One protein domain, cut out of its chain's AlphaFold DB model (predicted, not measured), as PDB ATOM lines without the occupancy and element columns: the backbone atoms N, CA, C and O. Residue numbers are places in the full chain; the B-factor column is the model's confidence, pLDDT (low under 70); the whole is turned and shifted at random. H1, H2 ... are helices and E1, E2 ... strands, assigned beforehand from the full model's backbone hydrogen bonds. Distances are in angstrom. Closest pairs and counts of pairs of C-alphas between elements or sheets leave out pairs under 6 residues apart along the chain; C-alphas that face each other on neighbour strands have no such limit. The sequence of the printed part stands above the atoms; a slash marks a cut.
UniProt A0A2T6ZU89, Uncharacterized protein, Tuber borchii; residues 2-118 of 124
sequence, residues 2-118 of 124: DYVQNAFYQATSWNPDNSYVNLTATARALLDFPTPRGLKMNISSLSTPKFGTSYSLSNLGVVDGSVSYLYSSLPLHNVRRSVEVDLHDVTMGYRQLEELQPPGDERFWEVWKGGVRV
ATOM      1  N   ASP A   2     159.360 129.375 108.685       74.31
ATOM      2  CA  ASP A   2     160.359 129.820 107.711       74.31
ATOM      3  C   ASP A   2     160.305 131.330 107.435       74.31
ATOM      4  O   ASP A   2     161.338 131.973 107.296       74.31
ATOM      5  N   TYR A   3     159.111 131.935 107.468       75.19
ATOM      6  CA  TYR A   3     158.936 133.382 107.278       75.19
ATOM      7  C   TYR A   3     159.693 134.224 108.319       75.19
ATOM      8  O   TYR A   3     160.379 135.182 107.977       75.19
ATOM      9  N   VAL A   4     159.611 133.843 109.597       74.56
ATOM     10  CA  VAL A   4     160.283 134.557 110.695       74.56
ATOM     11  C   VAL A   4     161.801 134.400 110.597       74.56
ATOM     12  O   VAL A   4     162.545 135.342 110.858       74.56
ATOM     13  N   GLN A   5     162.262 133.219 110.190       77.75
ATOM     14  CA  GLN A   5     163.679 132.946 109.980       77.75
ATOM     15  C   GLN A   5     164.241 133.748 108.797       77.75
ATOM     16  O   GLN A   5     165.295 134.363 108.928       77.75
ATOM     17  N   ASN A   6     163.506 133.830 107.684       78.38
ATOM     18  CA  ASN A   6     163.862 134.689 106.554       78.38
ATOM     19  C   ASN A   6     163.899 136.168 106.955       78.38
ATOM     20  O   ASN A   6     164.832 136.881 106.589       78.38
ATOM     21  N   ALA A   7     162.932 136.617 107.760       77.19
ATOM     22  CA  ALA A   7     162.921 137.973 108.292       77.19
ATOM     23  C   ALA A   7     164.168 138.258 109.153       77.19
ATOM     24  O   ALA A   7     164.787 139.316 109.021       77.19
ATOM     25  N   PHE A   8     164.593 137.295 109.975       79.06
ATOM     26  CA  PHE A   8     165.830 137.400 110.746       79.06
ATOM     27  C   PHE A   8     167.076 137.457 109.859       79.06
ATOM     28  O   PHE A   8     167.927 138.311 110.093       79.06
ATOM     29  N   TYR A   9     167.164 136.623 108.820       80.38
ATOM     30  CA  TYR A   9     168.285 136.663 107.874       80.38
ATOM     31  C   TYR A   9     168.395 137.998 107.140       80.38
ATOM     32  O   TYR A   9     169.485 138.554 107.032       80.38
ATOM     33  N   GLN A  10     167.269 138.565 106.712       79.69
ATOM     34  CA  GLN A  10     167.258 139.904 106.122       79.69
ATOM     35  C   GLN A  10     167.716 140.971 107.127       79.69
ATOM     36  O   GLN A  10     168.502 141.848 106.777       79.69
ATOM     37  N   ALA A  11     167.275 140.885 108.388       78.94
ATOM     38  CA  ALA A  11     167.658 141.842 109.429       78.94
ATOM     39  C   ALA A  11     169.152 141.764 109.795       78.94
ATOM     40  O   ALA A  11     169.750 142.783 110.138       78.94
ATOM     41  N   THR A  12     169.770 140.582 109.711       79.31
ATOM     42  CA  THR A  12     171.211 140.387 109.942       79.31
ATOM     43  C   THR A  12     172.068 140.608 108.696       79.31
ATOM     44  O   THR A  12     173.287 140.479 108.786       79.31
ATOM     45  N   SER A  13     171.465 140.942 107.546       76.62
ATOM     46  CA  SER A  13     172.145 140.958 106.238       76.62
ATOM     47  C   SER A  13     172.843 139.628 105.913       76.62
ATOM     48  O   SER A  13     173.864 139.588 105.229       76.62
ATOM     49  N   TRP A  14     172.301 138.521 106.425       76.81
ATOM     50  CA  TRP A  14     172.786 137.184 106.124       76.81
ATOM     51  C   TRP A  14     172.232 136.737 104.776       76.81
ATOM     52  O   TRP A  14     171.015 136.707 104.597       76.81
ATOM     53  N   ASN A  15     173.106 136.349 103.843       76.56
ATOM     54  CA  ASN A  15     172.669 135.789 102.570       76.56
ATOM     55  C   ASN A  15     172.314 134.296 102.746       76.56
ATOM     56  O   ASN A  15     173.221 133.473 102.910       76.56
ATOM     57  N   PRO A  16     171.022 133.908 102.709       73.44
ATOM     58  CA  PRO A  16     170.622 132.511 102.841       73.44
ATOM     59  C   PRO A  16     171.080 131.647 101.656       73.44
ATOM     60  O   PRO A  16     171.220 130.436 101.832       73.44
ATOM     61  N   ASP A  17     171.348 132.234 100.485       73.19
ATOM     62  CA  ASP A  17     171.817 131.507  99.296       73.19
ATOM     63  C   ASP A  17     173.271 131.029  99.466       73.19
ATOM     64  O   ASP A  17     173.683 130.053  98.845       73.19
ATOM     65  N   ASN A  18     174.025 131.633 100.393       74.31
ATOM     66  CA  ASN A  18     175.394 131.230 100.733       74.31
ATOM     67  C   ASN A  18     175.455 130.058 101.742       74.31
ATOM     68  O   ASN A  18     176.499 129.744 102.310       74.31
ATOM     69  N   SER A  19     174.321 129.406 102.015       74.19
ATOM     70  CA  SER A  19     174.276 128.205 102.849       74.19
ATOM     71  C   SER A  19     174.340 126.944 101.993       74.19
ATOM     72  O   SER A  19     173.555 126.772 101.062       74.19
ATOM     73  N   TYR A  20     175.193 125.991 102.380       77.00
ATOM     74  CA  TYR A  20     175.289 124.681 101.720       77.00
ATOM     75  C   TYR A  20     173.940 123.939 101.669       77.00
ATOM     76  O   TYR A  20     173.654 123.193 100.735       77.00
ATOM     77  N   VAL A  21     173.068 124.184 102.653       76.12
ATOM     78  CA  VAL A  21     171.725 123.586 102.728       76.12
ATOM     79  C   VAL A  21     170.818 124.057 101.580       76.12
ATOM     80  O   VAL A  21     169.953 123.296 101.127       76.12
ATOM     81  N   ASN A  22     171.054 125.272 101.077       76.81
ATOM     82  CA  ASN A  22     170.222 125.940 100.081       76.81
ATOM     83  C   ASN A  22     170.707 125.775  98.633       76.81
ATOM     84  O   ASN A  22     170.008 126.204  97.720       76.81
ATOM     85  N   LEU A  23     171.814 125.064  98.388       78.94
ATOM     86  CA  LEU A  23     172.302 124.780  97.026       78.94
ATOM     87  C   LEU A  23     171.249 124.099  96.141       78.94
ATOM     88  O   LEU A  23     171.158 124.352  94.945       78.94
ATOM     89  N   THR A  24     170.429 123.235  96.739       80.50
ATOM     90  CA  THR A  24     169.333 122.545  96.050       80.50
ATOM     91  C   THR A  24     167.964 123.107  96.431       80.50
ATOM     92  O   THR A  24     166.962 122.414  96.255       80.50
ATOM     93  N   ALA A  25     167.889 124.322  96.992       80.06
ATOM     94  CA  ALA A  25     166.626 124.923  97.426       80.06
ATOM     95  C   ALA A  25     165.650 125.069  96.252       80.06
ATOM     96  O   ALA A  25     164.513 124.619  96.353       80.06
ATOM     97  N   THR A  26     166.116 125.585  95.112       80.81
ATOM     98  CA  THR A  26     165.290 125.759  93.906       80.81
ATOM     99  C   THR A  26     164.779 124.423  93.360       80.81
ATOM    100  O   THR A  26     163.610 124.299  93.007       80.81
ATOM    101  N   ALA A  27     165.631 123.392  93.333       83.88
ATOM    102  CA  ALA A  27     165.236 122.061  92.876       83.88
ATOM    103  C   ALA A  27     164.195 121.423  93.812       83.88
ATOM    104  O   ALA A  27     163.206 120.875  93.333       83.88
ATOM    105  N   ARG A  28     164.373 121.537  95.137       84.62
ATOM    106  CA  ARG A  28     163.385 121.052  96.115       84.62
ATOM    107  C   ARG A  28     162.070 121.821  96.028       84.62
ATOM    108  O   ARG A  28     161.022 121.195  96.025       84.62
ATOM    109  N   ALA A  29     162.116 123.144  95.886       83.88
ATOM    110  CA  ALA A  29     160.916 123.971  95.751       83.88
ATOM    111  C   ALA A  29     160.051 123.562  94.545       83.88
ATOM    112  O   ALA A  29     158.828 123.602  94.625       83.88
ATOM    113  N   LEU A  30     160.684 123.149  93.441       84.69
ATOM    114  CA  LEU A  30     159.982 122.752  92.218       84.69
ATOM    115  C   LEU A  30     159.555 121.281  92.190       84.69
ATOM    116  O   LEU A  30     158.533 120.963  91.584       84.69
ATOM    117  N   LEU A  31     160.341 120.384  92.786       86.56
ATOM    118  CA  LEU A  31     160.152 118.935  92.644       86.56
ATOM    119  C   LEU A  31     159.561 118.268  93.889       86.56
ATOM    120  O   LEU A  31     158.909 117.236  93.765       86.56
ATOM    121  N   ASP A  32     159.789 118.837  95.071       84.50
ATOM    122  CA  ASP A  32     159.444 118.250  96.369       84.50
ATOM    123  C   ASP A  32     158.503 119.178  97.147       84.50
ATOM    124  O   ASP A  32     158.794 119.644  98.251       84.50
ATOM    125  N   PHE A  33     157.365 119.502  96.531       83.38
ATOM    126  CA  PHE A  33     156.320 120.277  97.188       83.38
ATOM    127  C   PHE A  33     155.278 119.344  97.824       83.38
ATOM    128  O   PHE A  33     154.731 118.456  97.158       83.38
ATOM    129  N   PRO A  34     154.934 119.539  99.110       80.31
ATOM    130  CA  PRO A  34     153.885 118.759  99.738       80.31
ATOM    131  C   PRO A  34     152.536 119.129  99.116       80.31
ATOM    132  O   PRO A  34     152.066 120.260  99.237       80.31
ATOM    133  N   THR A  35     151.873 118.169  98.473       83.00
ATOM    134  CA  THR A  35     150.510 118.379  97.972       83.00
ATOM    135  C   THR A  35     149.547 118.501  99.157       83.00
ATOM    136  O   THR A  35     149.435 117.542  99.934       83.00
ATOM    137  N   PRO A  36     148.840 119.635  99.323       74.75
ATOM    138  CA  PRO A  36     147.939 119.813 100.448       74.75
ATOM    139  C   PRO A  36     146.794 118.801 100.361       74.75
ATOM    140  O   PRO A  36     146.035 118.761  99.393       74.75
ATOM    141  N   ARG A  37     146.667 117.960 101.389       76.94
ATOM    142  CA  ARG A  37     145.521 117.064 101.556       76.94
ATOM    143  C   ARG A  37     144.463 117.817 102.356       76.94
ATOM    144  O   ARG A  37     144.540 117.894 103.576       76.94
ATOM    145  N   GLY A  38     143.508 118.419 101.656       80.25
ATOM    146  CA  GLY A  38     142.457 119.236 102.266       80.25
ATOM    147  C   GLY A  38     142.877 120.685 102.534       80.25
ATOM    148  O   GLY A  38     143.841 121.193 101.966       80.25
ATOM    149  N   LEU A  39     142.107 121.365 103.383       79.00
ATOM    150  CA  LEU A  39     142.273 122.786 103.687       79.00
ATOM    151  C   LEU A  39     143.005 122.959 105.019       79.00
ATOM    152  O   LEU A  39     142.544 122.436 106.034       79.00
ATOM    153  N   LYS A  40     144.115 123.705 105.011       78.38
ATOM    154  CA  LYS A  40     144.868 124.113 106.205       78.38
ATOM    155  C   LYS A  40     144.945 125.638 106.259       78.38
ATOM    156  O   LYS A  40     145.369 126.261 105.292       78.38
ATOM    157  N   MET A  41     144.570 126.228 107.387       75.69
ATOM    158  CA  MET A  41     144.687 127.662 107.656       75.69
ATOM    159  C   MET A  41     145.603 127.866 108.860       75.69
ATOM    160  O   MET A  41     145.408 127.220 109.883       75.69
ATOM    161  N   ASN A  42     146.581 128.767 108.758       75.94
ATOM    162  CA  ASN A  42     147.460 129.125 109.873       75.94
ATOM    163  C   ASN A  42     147.201 130.589 110.245       75.94
ATOM    164  O   ASN A  42     147.331 131.474 109.400       75.94
ATOM    165  N   ILE A  43     146.836 130.845 111.496       71.62
ATOM    166  CA  ILE A  43     146.557 132.174 112.039       71.62
ATOM    167  C   ILE A  43     147.644 132.486 113.057       71.62
ATOM    168  O   ILE A  43     147.686 131.875 114.117       71.62
ATOM    169  N   SER A  44     148.504 133.450 112.760       72.00
ATOM    170  CA  SER A  44     149.601 133.835 113.649       72.00
ATOM    171  C   SER A  44     149.418 135.265 114.136       72.00
ATOM    172  O   SER A  44     148.992 136.132 113.374       72.00
ATOM    173  N   SER A  45     149.747 135.519 115.400       69.06
ATOM    174  CA  SER A  45     149.706 136.848 116.007       69.06
ATOM    175  C   SER A  45     150.976 137.098 116.808       69.06
ATOM    176  O   SER A  45     151.379 136.269 117.619       69.06
ATOM    177  N   LEU A  46     151.605 138.252 116.605       70.25
ATOM    178  CA  LEU A  46     152.764 138.686 117.378       70.25
ATOM    179  C   LEU A  46     152.282 139.617 118.500       70.25
ATOM    180  O   LEU A  46     152.162 140.822 118.305       70.25
ATOM    181  N   SER A  47     151.960 139.057 119.667       65.25
ATOM    182  CA  SER A  47     151.443 139.828 120.811       65.25
ATOM    183  C   SER A  47     152.477 140.789 121.411       65.25
ATOM    184  O   SER A  47     152.124 141.739 122.108       65.25
ATOM    185  N   THR A  48     153.769 140.551 121.193       66.69
ATOM    186  CA  THR A  48     154.870 141.424 121.630       66.69
ATOM    187  C   THR A  48     156.044 141.238 120.663       66.69
ATOM    188  O   THR A  48     156.201 140.132 120.152       66.69
ATOM    189  N   PRO A  49     156.949 142.215 120.449       65.44
ATOM    190  CA  PRO A  49     158.126 142.025 119.583       65.44
ATOM    191  C   PRO A  49     159.016 140.809 119.920       65.44
ATOM    192  O   PRO A  49     159.854 140.418 119.119       65.44
ATOM    193  N   LYS A  50     158.845 140.224 121.114       64.56
ATOM    194  CA  LYS A  50     159.568 139.053 121.635       64.56
ATOM    195  C   LYS A  50     158.649 137.846 121.910       64.56
ATOM    196  O   LYS A  50     159.058 136.907 122.584       64.56
ATOM    197  N   PHE A  51     157.380 137.889 121.487       66.62
ATOM    198  CA  PHE A  51     156.408 136.825 121.750       66.62
ATOM    199  C   PHE A  51     155.294 136.769 120.699       66.62
ATOM    200  O   PHE A  51     154.597 137.761 120.480       66.62
ATOM    201  N   GLY A  52     155.078 135.597 120.089       68.44
ATOM    202  CA  GLY A  52     154.035 135.404 119.078       68.44
ATOM    203  C   GLY A  52     153.398 134.018 119.096       68.44
ATOM    204  O   GLY A  52     154.089 133.009 119.160       68.44
ATOM    205  N   THR A  53     152.073 133.967 119.001       69.62
ATOM    206  CA  THR A  53     151.247 132.753 119.030       69.62
ATOM    207  C   THR A  53     150.811 132.345 117.615       69.62
ATOM    208  O   THR A  53     150.712 133.198 116.732       69.62
ATOM    209  N   SER A  54     150.567 131.050 117.356       70.75
ATOM    210  CA  SER A  54     150.157 130.571 116.021       70.75
ATOM    211  C   SER A  54     149.186 129.387 116.057       70.75
ATOM    212  O   SER A  54     149.506 128.302 116.515       70.75
ATOM    213  N   TYR A  55     147.987 129.555 115.520       70.94
ATOM    214  CA  TYR A  55     146.928 128.552 115.528       70.94
ATOM    215  C   TYR A  55     146.734 127.931 114.140       70.94
ATOM    216  O   TYR A  55     146.508 128.665 113.178       70.94
ATOM    217  N   SER A  56     146.798 126.600 114.020       72.94
ATOM    218  CA  SER A  56     146.638 125.900 112.739       72.94
ATOM    219  C   SER A  56     145.338 125.090 112.705       72.94
ATOM    220  O   SER A  56     145.156 124.113 113.425       72.94
ATOM    221  N   LEU A  57     144.419 125.458 111.819       73.38
ATOM    222  CA  LEU A  57     143.164 124.737 111.617       73.38
ATOM    223  C   LEU A  57     143.241 123.886 110.346       73.38
ATOM    224  O   LEU A  57     143.607 124.402 109.291       73.38
ATOM    225  N   SER A  58     142.875 122.602 110.418       76.38
ATOM    226  CA  SER A  58     142.812 121.722 109.243       76.38
ATOM    227  C   SER A  58     141.462 121.006 109.117       76.38
ATOM    228  O   SER A  58     140.874 120.590 110.113       76.38
ATOM    229  N   ASN A  59     140.962 120.844 107.886       72.25
ATOM    230  CA  ASN A  59     139.665 120.201 107.611       72.25
ATOM    231  C   ASN A  59     139.703 118.657 107.694       72.25
ATOM    232  O   ASN A  59     138.691 117.996 107.497       72.25
ATOM    233  N   LEU A  60     140.859 118.056 107.986       76.25
ATOM    234  CA  LEU A  60     140.999 116.604 108.165       76.25
ATOM    235  C   LEU A  60     140.633 116.136 109.590       76.25
ATOM    236  O   LEU A  60     141.002 115.039 109.994       76.25
ATOM    237  N   GLY A  61     139.917 116.962 110.360       58.94
ATOM    238  CA  GLY A  61     139.471 116.627 111.717       58.94
ATOM    239  C   GLY A  61     140.536 116.799 112.802       58.94
ATOM    240  O   GLY A  61     140.289 116.441 113.950       58.94
ATOM    241  N   VAL A  62     141.698 117.370 112.471       64.06
ATOM    242  CA  VAL A  62     142.755 117.682 113.440       64.06
ATOM    243  C   VAL A  62     142.871 119.196 113.569       64.06
ATOM    244  O   VAL A  62     143.327 119.895 112.660       64.06
ATOM    245  N   VAL A  63     142.413 119.707 114.707       62.47
ATOM    246  CA  VAL A  63     142.656 121.085 115.127       62.47
ATOM    247  C   VAL A  63     143.987 121.089 115.870       62.47
ATOM    248  O   VAL A  63     144.075 120.536 116.962       62.47
ATOM    249  N   ASP A  64     145.023 121.664 115.261       66.25
ATOM    250  CA  ASP A  64     146.384 121.666 115.801       66.25
ATOM    251  C   ASP A  64     146.751 123.085 116.265       66.25
ATOM    252  O   ASP A  64     147.018 123.997 115.480       66.25
ATOM    253  N   GLY A  65     146.677 123.312 117.574       64.00
ATOM    254  CA  GLY A  65     147.030 124.593 118.174       64.00
ATOM    255  C   GLY A  65     148.500 124.609 118.567       64.00
ATOM    256  O   GLY A  65     148.895 123.866 119.460       64.00
ATOM    257  N   SER A  66     149.299 125.499 117.976       67.25
ATOM    258  CA  SER A  66     150.685 125.707 118.394       67.25
ATOM    259  C   SER A  66     150.855 127.004 119.192       67.25
ATOM    260  O   SER A  66     150.177 128.011 119.001       67.25
ATOM    261  N   VAL A  67     151.791 127.009 120.133       67.38
ATOM    262  CA  VAL A  67     152.223 128.240 120.800       67.38
ATOM    263  C   VAL A  67     153.725 128.323 120.635       67.38
ATOM    264  O   VAL A  67     154.447 127.395 120.986       67.38
ATOM    265  N   SER A  68     154.189 129.422 120.056       66.06
ATOM    266  CA  SER A  68     155.601 129.674 119.790       66.06
ATOM    267  C   SER A  68     156.122 130.806 120.675       66.06
ATOM    268  O   SER A  68     155.378 131.686 121.094       66.06
ATOM    269  N   TYR A  69     157.417 130.798 120.972       71.75
ATOM    270  CA  TYR A  69     158.105 131.910 121.623       71.75
ATOM    271  C   TYR A  69     159.337 132.240 120.785       71.75
ATOM    272  O   TYR A  69     160.116 131.344 120.462       71.75
ATOM    273  N   LEU A  70     159.494 133.507 120.404       74.12
ATOM    274  CA  LEU A  70     160.605 133.970 119.581       74.12
ATOM    275  C   LEU A  70     161.295 135.128 120.286       74.12
ATOM    276  O   LEU A  70     160.734 136.213 120.404       74.12
ATOM    277  N   TYR A  71     162.548 134.914 120.664       73.38
ATOM    278  CA  TYR A  71     163.425 135.976 121.122       73.38
ATOM    279  C   TYR A  71     164.503 136.233 120.069       73.38
ATOM    280  O   TYR A  71     165.191 135.308 119.648       73.38
ATOM    281  N   SER A  72     164.651 137.493 119.665       70.75
ATOM    282  CA  SER A  72     165.719 137.959 118.784       70.75
ATOM    283  C   SER A  72     166.473 139.093 119.473       70.75
ATOM    284  O   SER A  72     165.858 139.963 120.098       70.75
ATOM    285  N   SER A  73     167.800 139.087 119.360       76.69
ATOM    286  CA  SER A  73     168.659 140.182 119.827       76.69
ATOM    287  C   SER A  73     168.501 141.442 118.975       76.69
ATOM    288  O   SER A  73     168.684 142.550 119.477       76.69
ATOM    289  N   LEU A  74     168.126 141.278 117.704       73.38
ATOM    290  CA  LEU A  74     167.866 142.364 116.767       73.38
ATOM    291  C   LEU A  74     166.357 142.607 116.620       73.38
ATOM    292  O   LEU A  74     165.587 141.640 116.565       73.38
ATOM    293  N   PRO A  75     165.916 143.872 116.532       70.94
ATOM    294  CA  PRO A  75     164.519 144.189 116.279       70.94
ATOM    295  C   PRO A  75     164.116 143.773 114.853       70.94
ATOM    296  O   PRO A  75     164.621 144.294 113.857       70.94
ATOM    297  N   LEU A  76     163.184 142.823 114.765       71.50
ATOM    298  CA  LEU A  76     162.623 142.302 113.517       71.50
ATOM    299  C   LEU A  76     161.526 143.245 112.999       71.50
ATOM    300  O   LEU A  76     160.341 143.035 113.243       71.50
ATOM    301  N   HIS A  77     161.919 144.317 112.313       67.25
ATOM    302  CA  HIS A  77     160.988 145.326 111.778       67.25
ATOM    303  C   HIS A  77     160.223 144.863 110.526       67.25
ATOM    304  O   HIS A  77     159.284 145.519 110.086       67.25
ATOM    305  N   ASN A  78     160.645 143.752 109.931       68.19
ATOM    306  CA  ASN A  78     160.157 143.219 108.662       68.19
ATOM    307  C   ASN A  78     159.127 142.090 108.818       68.19
ATOM    308  O   ASN A  78     158.659 141.558 107.814       68.19
ATOM    309  N   VAL A  79     158.742 141.731 110.047       71.25
ATOM    310  CA  VAL A  79     157.658 140.768 110.286       71.25
ATOM    311  C   VAL A  79     156.328 141.493 110.108       71.25
ATOM    312  O   VAL A  79     155.882 142.224 110.992       71.25
ATOM    313  N   ARG A  80     155.708 141.309 108.942       70.50
ATOM    314  CA  ARG A  80     154.432 141.945 108.598       70.50
ATOM    315  C   ARG A  80     153.247 141.074 108.994       70.50
ATOM    316  O   ARG A  80     153.365 139.862 109.192       70.50
ATOM    317  N   ARG A  81     152.074 141.700 109.099       69.81
ATOM    318  CA  ARG A  81     150.809 140.977 109.278       69.81
ATOM    319  C   ARG A  81     150.525 140.168 108.014       69.81
ATOM    320  O   ARG A  81     150.759 140.668 106.925       69.81
ATOM    321  N   SER A  82     149.943 138.973 108.133       70.31
ATOM    322  CA  SER A  82     149.721 138.067 106.989       70.31
ATOM    323  C   SER A  82     148.976 138.681 105.793       70.31
ATOM    324  O   SER A  82     149.113 138.180 104.689       70.31
ATOM    325  N   VAL A  83     148.189 139.746 105.997       70.19
ATOM    326  CA  VAL A  83     147.475 140.473 104.928       70.19
ATOM    327  C   VAL A  83     148.382 141.404 104.107       70.19
ATOM    328  O   VAL A  83     148.034 141.777 102.996       70.19
ATOM    329  N   GLU A  84     149.535 141.783 104.654       78.12
ATOM    330  CA  GLU A  84     150.515 142.701 104.053       78.12
ATOM    331  C   GLU A  84     151.725 141.968 103.456       78.12
ATOM    332  O   GLU A  84     152.644 142.609 102.940       78.12
ATOM    333  N   VAL A  85     151.767 140.639 103.588       77.31
ATOM    334  CA  VAL A  85     152.839 139.806 103.044       77.31
ATOM    335  C   VAL A  85     152.474 139.428 101.615       77.31
ATOM    336  O   VAL A  85     151.413 138.844 101.389       77.31
ATOM    337  N   ASP A  86     153.348 139.753 100.664       79.44
ATOM    338  CA  ASP A  86     153.178 139.308  99.286       79.44
ATOM    339  C   ASP A  86     153.306 137.781  99.233       79.44
ATOM    340  O   ASP A  86     154.190 137.181  99.849       79.44
ATOM    341  N   LEU A  87     152.413 137.138  98.485       78.44
ATOM    342  CA  LEU A  87     152.456 135.700  98.286       78.44
ATOM    343  C   LEU A  87     153.789 135.279  97.653       78.44
ATOM    344  O   LEU A  87     154.320 134.235  98.028       78.44
ATOM    345  N   HIS A  88     154.359 136.115  96.780       78.94
ATOM    346  CA  HIS A  88     155.661 135.880  96.158       78.94
ATOM    347  C   HIS A  88     156.808 135.744  97.173       78.94
ATOM    348  O   HIS A  88     157.737 134.979  96.924       78.94
ATOM    349  N   ASP A  89     156.714 136.399  98.335       73.88
ATOM    350  CA  ASP A  89     157.730 136.322  99.396       73.88
ATOM    351  C   ASP A  89     157.632 135.031 100.226       73.88
ATOM    352  O   ASP A  89     158.573 134.656 100.934       73.88
ATOM    353  N   VAL A  90     156.481 134.352 100.179       75.75
ATOM    354  CA  VAL A  90     156.178 133.176 101.014       75.75
ATOM    355  C   VAL A  90     156.156 131.893 100.194       75.75
ATOM    356  O   VAL A  90     156.448 130.815 100.717       75.75
ATOM    357  N   THR A  91     155.806 131.976  98.912       78.50
ATOM    358  CA  THR A  91     155.783 130.812  98.031       78.50
ATOM    359  C   THR A  91     157.190 130.408  97.638       78.50
ATOM    360  O   THR A  91     157.951 131.199  97.087       78.50
ATOM    361  N   MET A  92     157.515 129.138  97.866       74.06
ATOM    362  CA  MET A  92     158.733 128.543  97.337       74.06
ATOM    363  C   MET A  92     158.533 128.306  95.840       74.06
ATOM    364  O   MET A  92     157.702 127.496  95.438       74.06
ATOM    365  N   GLY A  93     159.260 129.056  95.019       76.44
ATOM    366  CA  GLY A  93     159.213 128.953  93.566       76.44
ATOM    367  C   GLY A  93     160.605 128.864  92.962       76.44
ATOM    368  O   GLY A  93     161.610 128.718  93.663       76.44
ATOM    369  N   TYR A  94     160.668 128.983  91.637       78.62
ATOM    370  CA  TYR A  94     161.948 129.150  90.969       78.62
ATOM    371  C   TYR A  94     162.554 130.506  91.347       78.62
ATOM    372  O   TYR A  94     161.974 131.553  91.060       78.62
ATOM    373  N   ARG A  95     163.737 130.478  91.957       74.56
ATOM    374  CA  ARG A  95     164.585 131.646  92.195       74.56
ATOM    375  C   ARG A  95     165.967 131.359  91.624       74.56
ATOM    376  O   ARG A  95     166.516 130.273  91.830       74.56
ATOM    377  N   GLN A  96     166.513 132.339  90.912       74.62
ATOM    378  CA  GLN A  96     167.913 132.326  90.517       74.62
ATOM    379  C   GLN A  96     168.759 132.596  91.762       74.62
ATOM    380  O   GLN A  96     168.563 133.611  92.428       74.62
ATOM    381  N   LEU A  97     169.648 131.658  92.094       72.44
ATOM    382  CA  LEU A  97     170.616 131.846  93.170       72.44
ATOM    383  C   LEU A  97     171.520 133.019  92.795       72.44
ATOM    384  O   LEU A  97     172.027 133.068  91.669       72.44
ATOM    385  N   GLU A  98     171.683 133.969  93.715       69.19
ATOM    386  CA  GLU A  98     172.651 135.040  93.514       69.19
ATOM    387  C   GLU A  98     174.057 134.447  93.426       69.19
ATOM    388  O   GLU A  98     174.405 133.497  94.132       69.19
ATOM    389  N   GLU A  99     174.866 135.003  92.527       66.75
ATOM    390  CA  GLU A  99     176.273 134.641  92.457       66.75
ATOM    391  C   GLU A  99     176.942 134.998  93.787       66.75
ATOM    392  O   GLU A  99     176.620 136.019  94.399       66.75
ATOM    393  N   LEU A 100     177.845 134.129  94.249       66.12
ATOM    394  CA  LEU A 100     178.550 134.310  95.513       66.12
ATOM    395  C   LEU A 100     179.261 135.664  95.496       66.12
ATOM    396  O   LEU A 100     180.304 135.821  94.859       66.12
ATOM    397  N   GLN A 101     178.690 136.647  96.193       63.16
ATOM    398  CA  GLN A 101     179.338 137.937  96.325       63.16
ATOM    399  C   GLN A 101     180.597 137.766  97.175       63.16
ATOM    400  O   GLN A 101     180.530 137.168  98.258       63.16
ATOM    401  N   PRO A 102     181.748 138.281  96.708       62.81
ATOM    402  CA  PRO A 102     182.935 138.311  97.537       62.81
ATOM    403  C   PRO A 102     182.631 139.122  98.807       62.81
ATOM    404  O   PRO A 102     181.910 140.124  98.734       62.81
ATOM    405  N   PRO A 103     183.156 138.715  99.978       65.25
ATOM    406  CA  PRO A 103     183.054 139.526 101.182       65.25
ATOM    407  C   PRO A 103     183.570 140.937 100.887       65.25
ATOM    408  O   PRO A 103     184.637 141.089 100.299       65.25
ATOM    409  N   GLY A 104     182.838 141.970 101.307       64.06
ATOM    410  CA  GLY A 104     183.224 143.367 101.054       64.06
ATOM    411  C   GLY A 104     184.513 143.817 101.757       64.06
ATOM    412  O   GLY A 104     184.938 144.952 101.579       64.06
ATOM    413  N   ASP A 105     185.126 142.950 102.565       66.00
ATOM    414  CA  ASP A 105     186.347 143.215 103.317       66.00
ATOM    415  C   ASP A 105     187.415 142.177 102.928       66.00
ATOM    416  O   ASP A 105     187.257 140.972 103.139       66.00
ATOM    417  N   GLU A 106     188.505 142.667 102.326       62.56
ATOM    418  CA  GLU A 106     189.606 141.878 101.746       62.56
ATOM    419  C   GLU A 106     190.280 140.930 102.753       62.56
ATOM    420  O   GLU A 106     190.936 139.964 102.360       62.56
ATOM    421  N   ARG A 107     190.105 141.176 104.060       63.28
ATOM    422  CA  ARG A 107     190.623 140.328 105.148       63.28
ATOM    423  C   ARG A 107     189.951 138.955 105.219       63.28
ATOM    424  O   ARG A 107     190.524 138.021 105.770       63.28
ATOM    425  N   PHE A 108     188.746 138.805 104.669       60.00
ATOM    426  CA  PHE A 108     188.016 137.532 104.696       60.00
ATOM    427  C   PHE A 108     188.368 136.589 103.539       60.00
ATOM    428  O   PHE A 108     187.916 135.446 103.537       60.00
ATOM    429  N   TRP A 109     189.187 137.035 102.580       61.59
ATOM    430  CA  TRP A 109     189.703 136.207 101.485       61.59
ATOM    431  C   TRP A 109     191.188 135.858 101.680       61.59
ATOM    432  O   TRP A 109     191.888 135.581 100.722       61.59
ATOM    433  N   GLU A 110     191.711 135.876 102.909       69.75
ATOM    434  CA  GLU A 110     193.131 135.590 103.118       69.75
ATOM    435  C   GLU A 110     193.519 134.134 102.776       69.75
ATOM    436  O   GLU A 110     193.307 133.213 103.571       69.75
ATOM    437  N   VAL A 111     194.122 133.900 101.605       67.31
ATOM    438  CA  VAL A 111     194.651 132.599 101.180       67.31
ATOM    439  C   VAL A 111     196.124 132.514 101.553       67.31
ATOM    440  O   VAL A 111     197.025 133.005 100.867       67.31
ATOM    441  N   TRP A 112     196.380 131.813 102.651       71.38
ATOM    442  CA  TRP A 112     197.722 131.490 103.113       71.38
ATOM    443  C   TRP A 112     198.158 130.126 102.570       71.38
ATOM    444  O   TRP A 112     197.476 129.118 102.760       71.38
ATOM    445  N   LYS A 113     199.329 130.060 101.928       67.19
ATOM    446  CA  LYS A 113     199.989 128.788 101.593       67.19
ATOM    447  C   LYS A 113     201.404 128.797 102.151       67.19
ATOM    448  O   LYS A 113     202.208 129.648 101.793       67.19
ATOM    449  N   GLY A 114     201.701 127.861 103.055       71.62
ATOM    450  CA  GLY A 114     203.040 127.719 103.638       71.62
ATOM    451  C   GLY A 114     203.535 128.953 104.408       71.62
ATOM    452  O   GLY A 114     204.723 129.243 104.372       71.62
ATOM    453  N   GLY A 115     202.636 129.702 105.060       75.38
ATOM    454  CA  GLY A 115     202.985 130.921 105.806       75.38
ATOM    455  C   GLY A 115     203.157 132.182 104.950       75.38
ATOM    456  O   GLY A 115     203.474 133.236 105.491       75.38
ATOM    457  N   VAL A 116     202.916 132.102 103.638       69.56
ATOM    458  CA  VAL A 116     202.935 133.249 102.720       69.56
ATOM    459  C   VAL A 116     201.510 133.551 102.256       69.56
ATOM    460  O   VAL A 116     200.777 132.637 101.871       69.56
ATOM    461  N   ARG A 117     201.114 134.829 102.302       68.12
ATOM    462  CA  ARG A 117     199.819 135.313 101.800       68.12
ATOM    463  C   ARG A 117     199.858 135.400 100.271       68.12
ATOM    464  O   ARG A 117     200.754 136.037  99.720       68.12
ATOM    465  N   VAL A 118     198.909 134.753  99.592       72.00
ATOM    466  CA  VAL A 118     198.913 134.538  98.126       72.00
ATOM    467  C   VAL A 118     197.829 135.365  97.405       72.00
ATOM    468  O   VAL A 118     197.633 135.222  96.203       72.00
TER     469      VAL A 118
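Overview. This is residues 2 to 118 of the 124 residues of an uncharacterized protein of Tuber borchii (UniProt A0A2T6ZU89). What does the model look like? A small antiparallel sheet of three strands, E1, E2 and E3, makes one end of a loose, elongated shape; beside it, clear of its strands, the short helix H1 lies among long loops, with H2 and H3 as further short helices. At the other end an arm with the little helix H4 runs out, and its residues 102 to 108 and 111 to 117 stick out free. What are the counts? The printed part has 117 residues with four named helices and three named strands, in the order H1 H2 E1 E2 E3 H3 H4; the class is mixed, helices and strands, with 47 residues, under half, in named elements. How large is it? It is loose, with a radius of gyration of the C-alphas of 19.4 A and spans of 66 by 36 by 25 A.

Arrangement. How is the sheet built? E1, residues 40 to 48, E2, residues 51 to 58, and E3, residues 63 to 67, form a meander, each strand the antiparallel neighbour of the one before; E1 and E3 are the edge strands. E1 and E2 are a hairpin at 167 degrees, with N 43 and O 55 within hydrogen-bond range at 2.8 A. E2 and E3 are a hairpin at 170 degrees, with N 56 and O 64 at 3.0 A. Where are the helices? H1, residues 2 to 11, H2, residues 25 to 31, H3, residues 87 to 90, and H4, residues 106 to 109, are not on the sheet. H1 and H3 are close but not clearly touching, the closest C-alphas, of Tyr 3 and Val 90, being 6.8 A apart. H1 and H2 are apart. Are the helix backbones bonded? In H1 and H2 every O i to N i+4 pair is within hydrogen-bond range; H3 and H4 are too short for such a pair.

Along the chain. Where are the strands? E1 is 25.3 A from first to last C-alpha and begins at C-alpha 40, (144.868, 124.113, 106.205); E2 is 23.9 A and E3 13.2 A. Where are the helices? H1 is 14.2 A long and begins at C-alpha 2, (160.359, 129.820, 107.711); H2 is 10.0 A, H3 5.3 A. H4 is 5.7 A and ends at C-alpha 109, (189.703, 136.207, 101.485).

Size, cuts and confidence. How far does it reach? The two C-alphas farthest apart, of Gly 61 and Val 116, are 66.2 A apart, and the printed part has no cut. Which links are long? H1 to H2, E3 to H3 and H3 to H4, with 13, 19 and 15 residues between them. Where is confidence low? The mean pLDDT of the printed part is 73.1, and 36 residues are under 70, among them 47 to 53, 61 to 68 and 98 to 111.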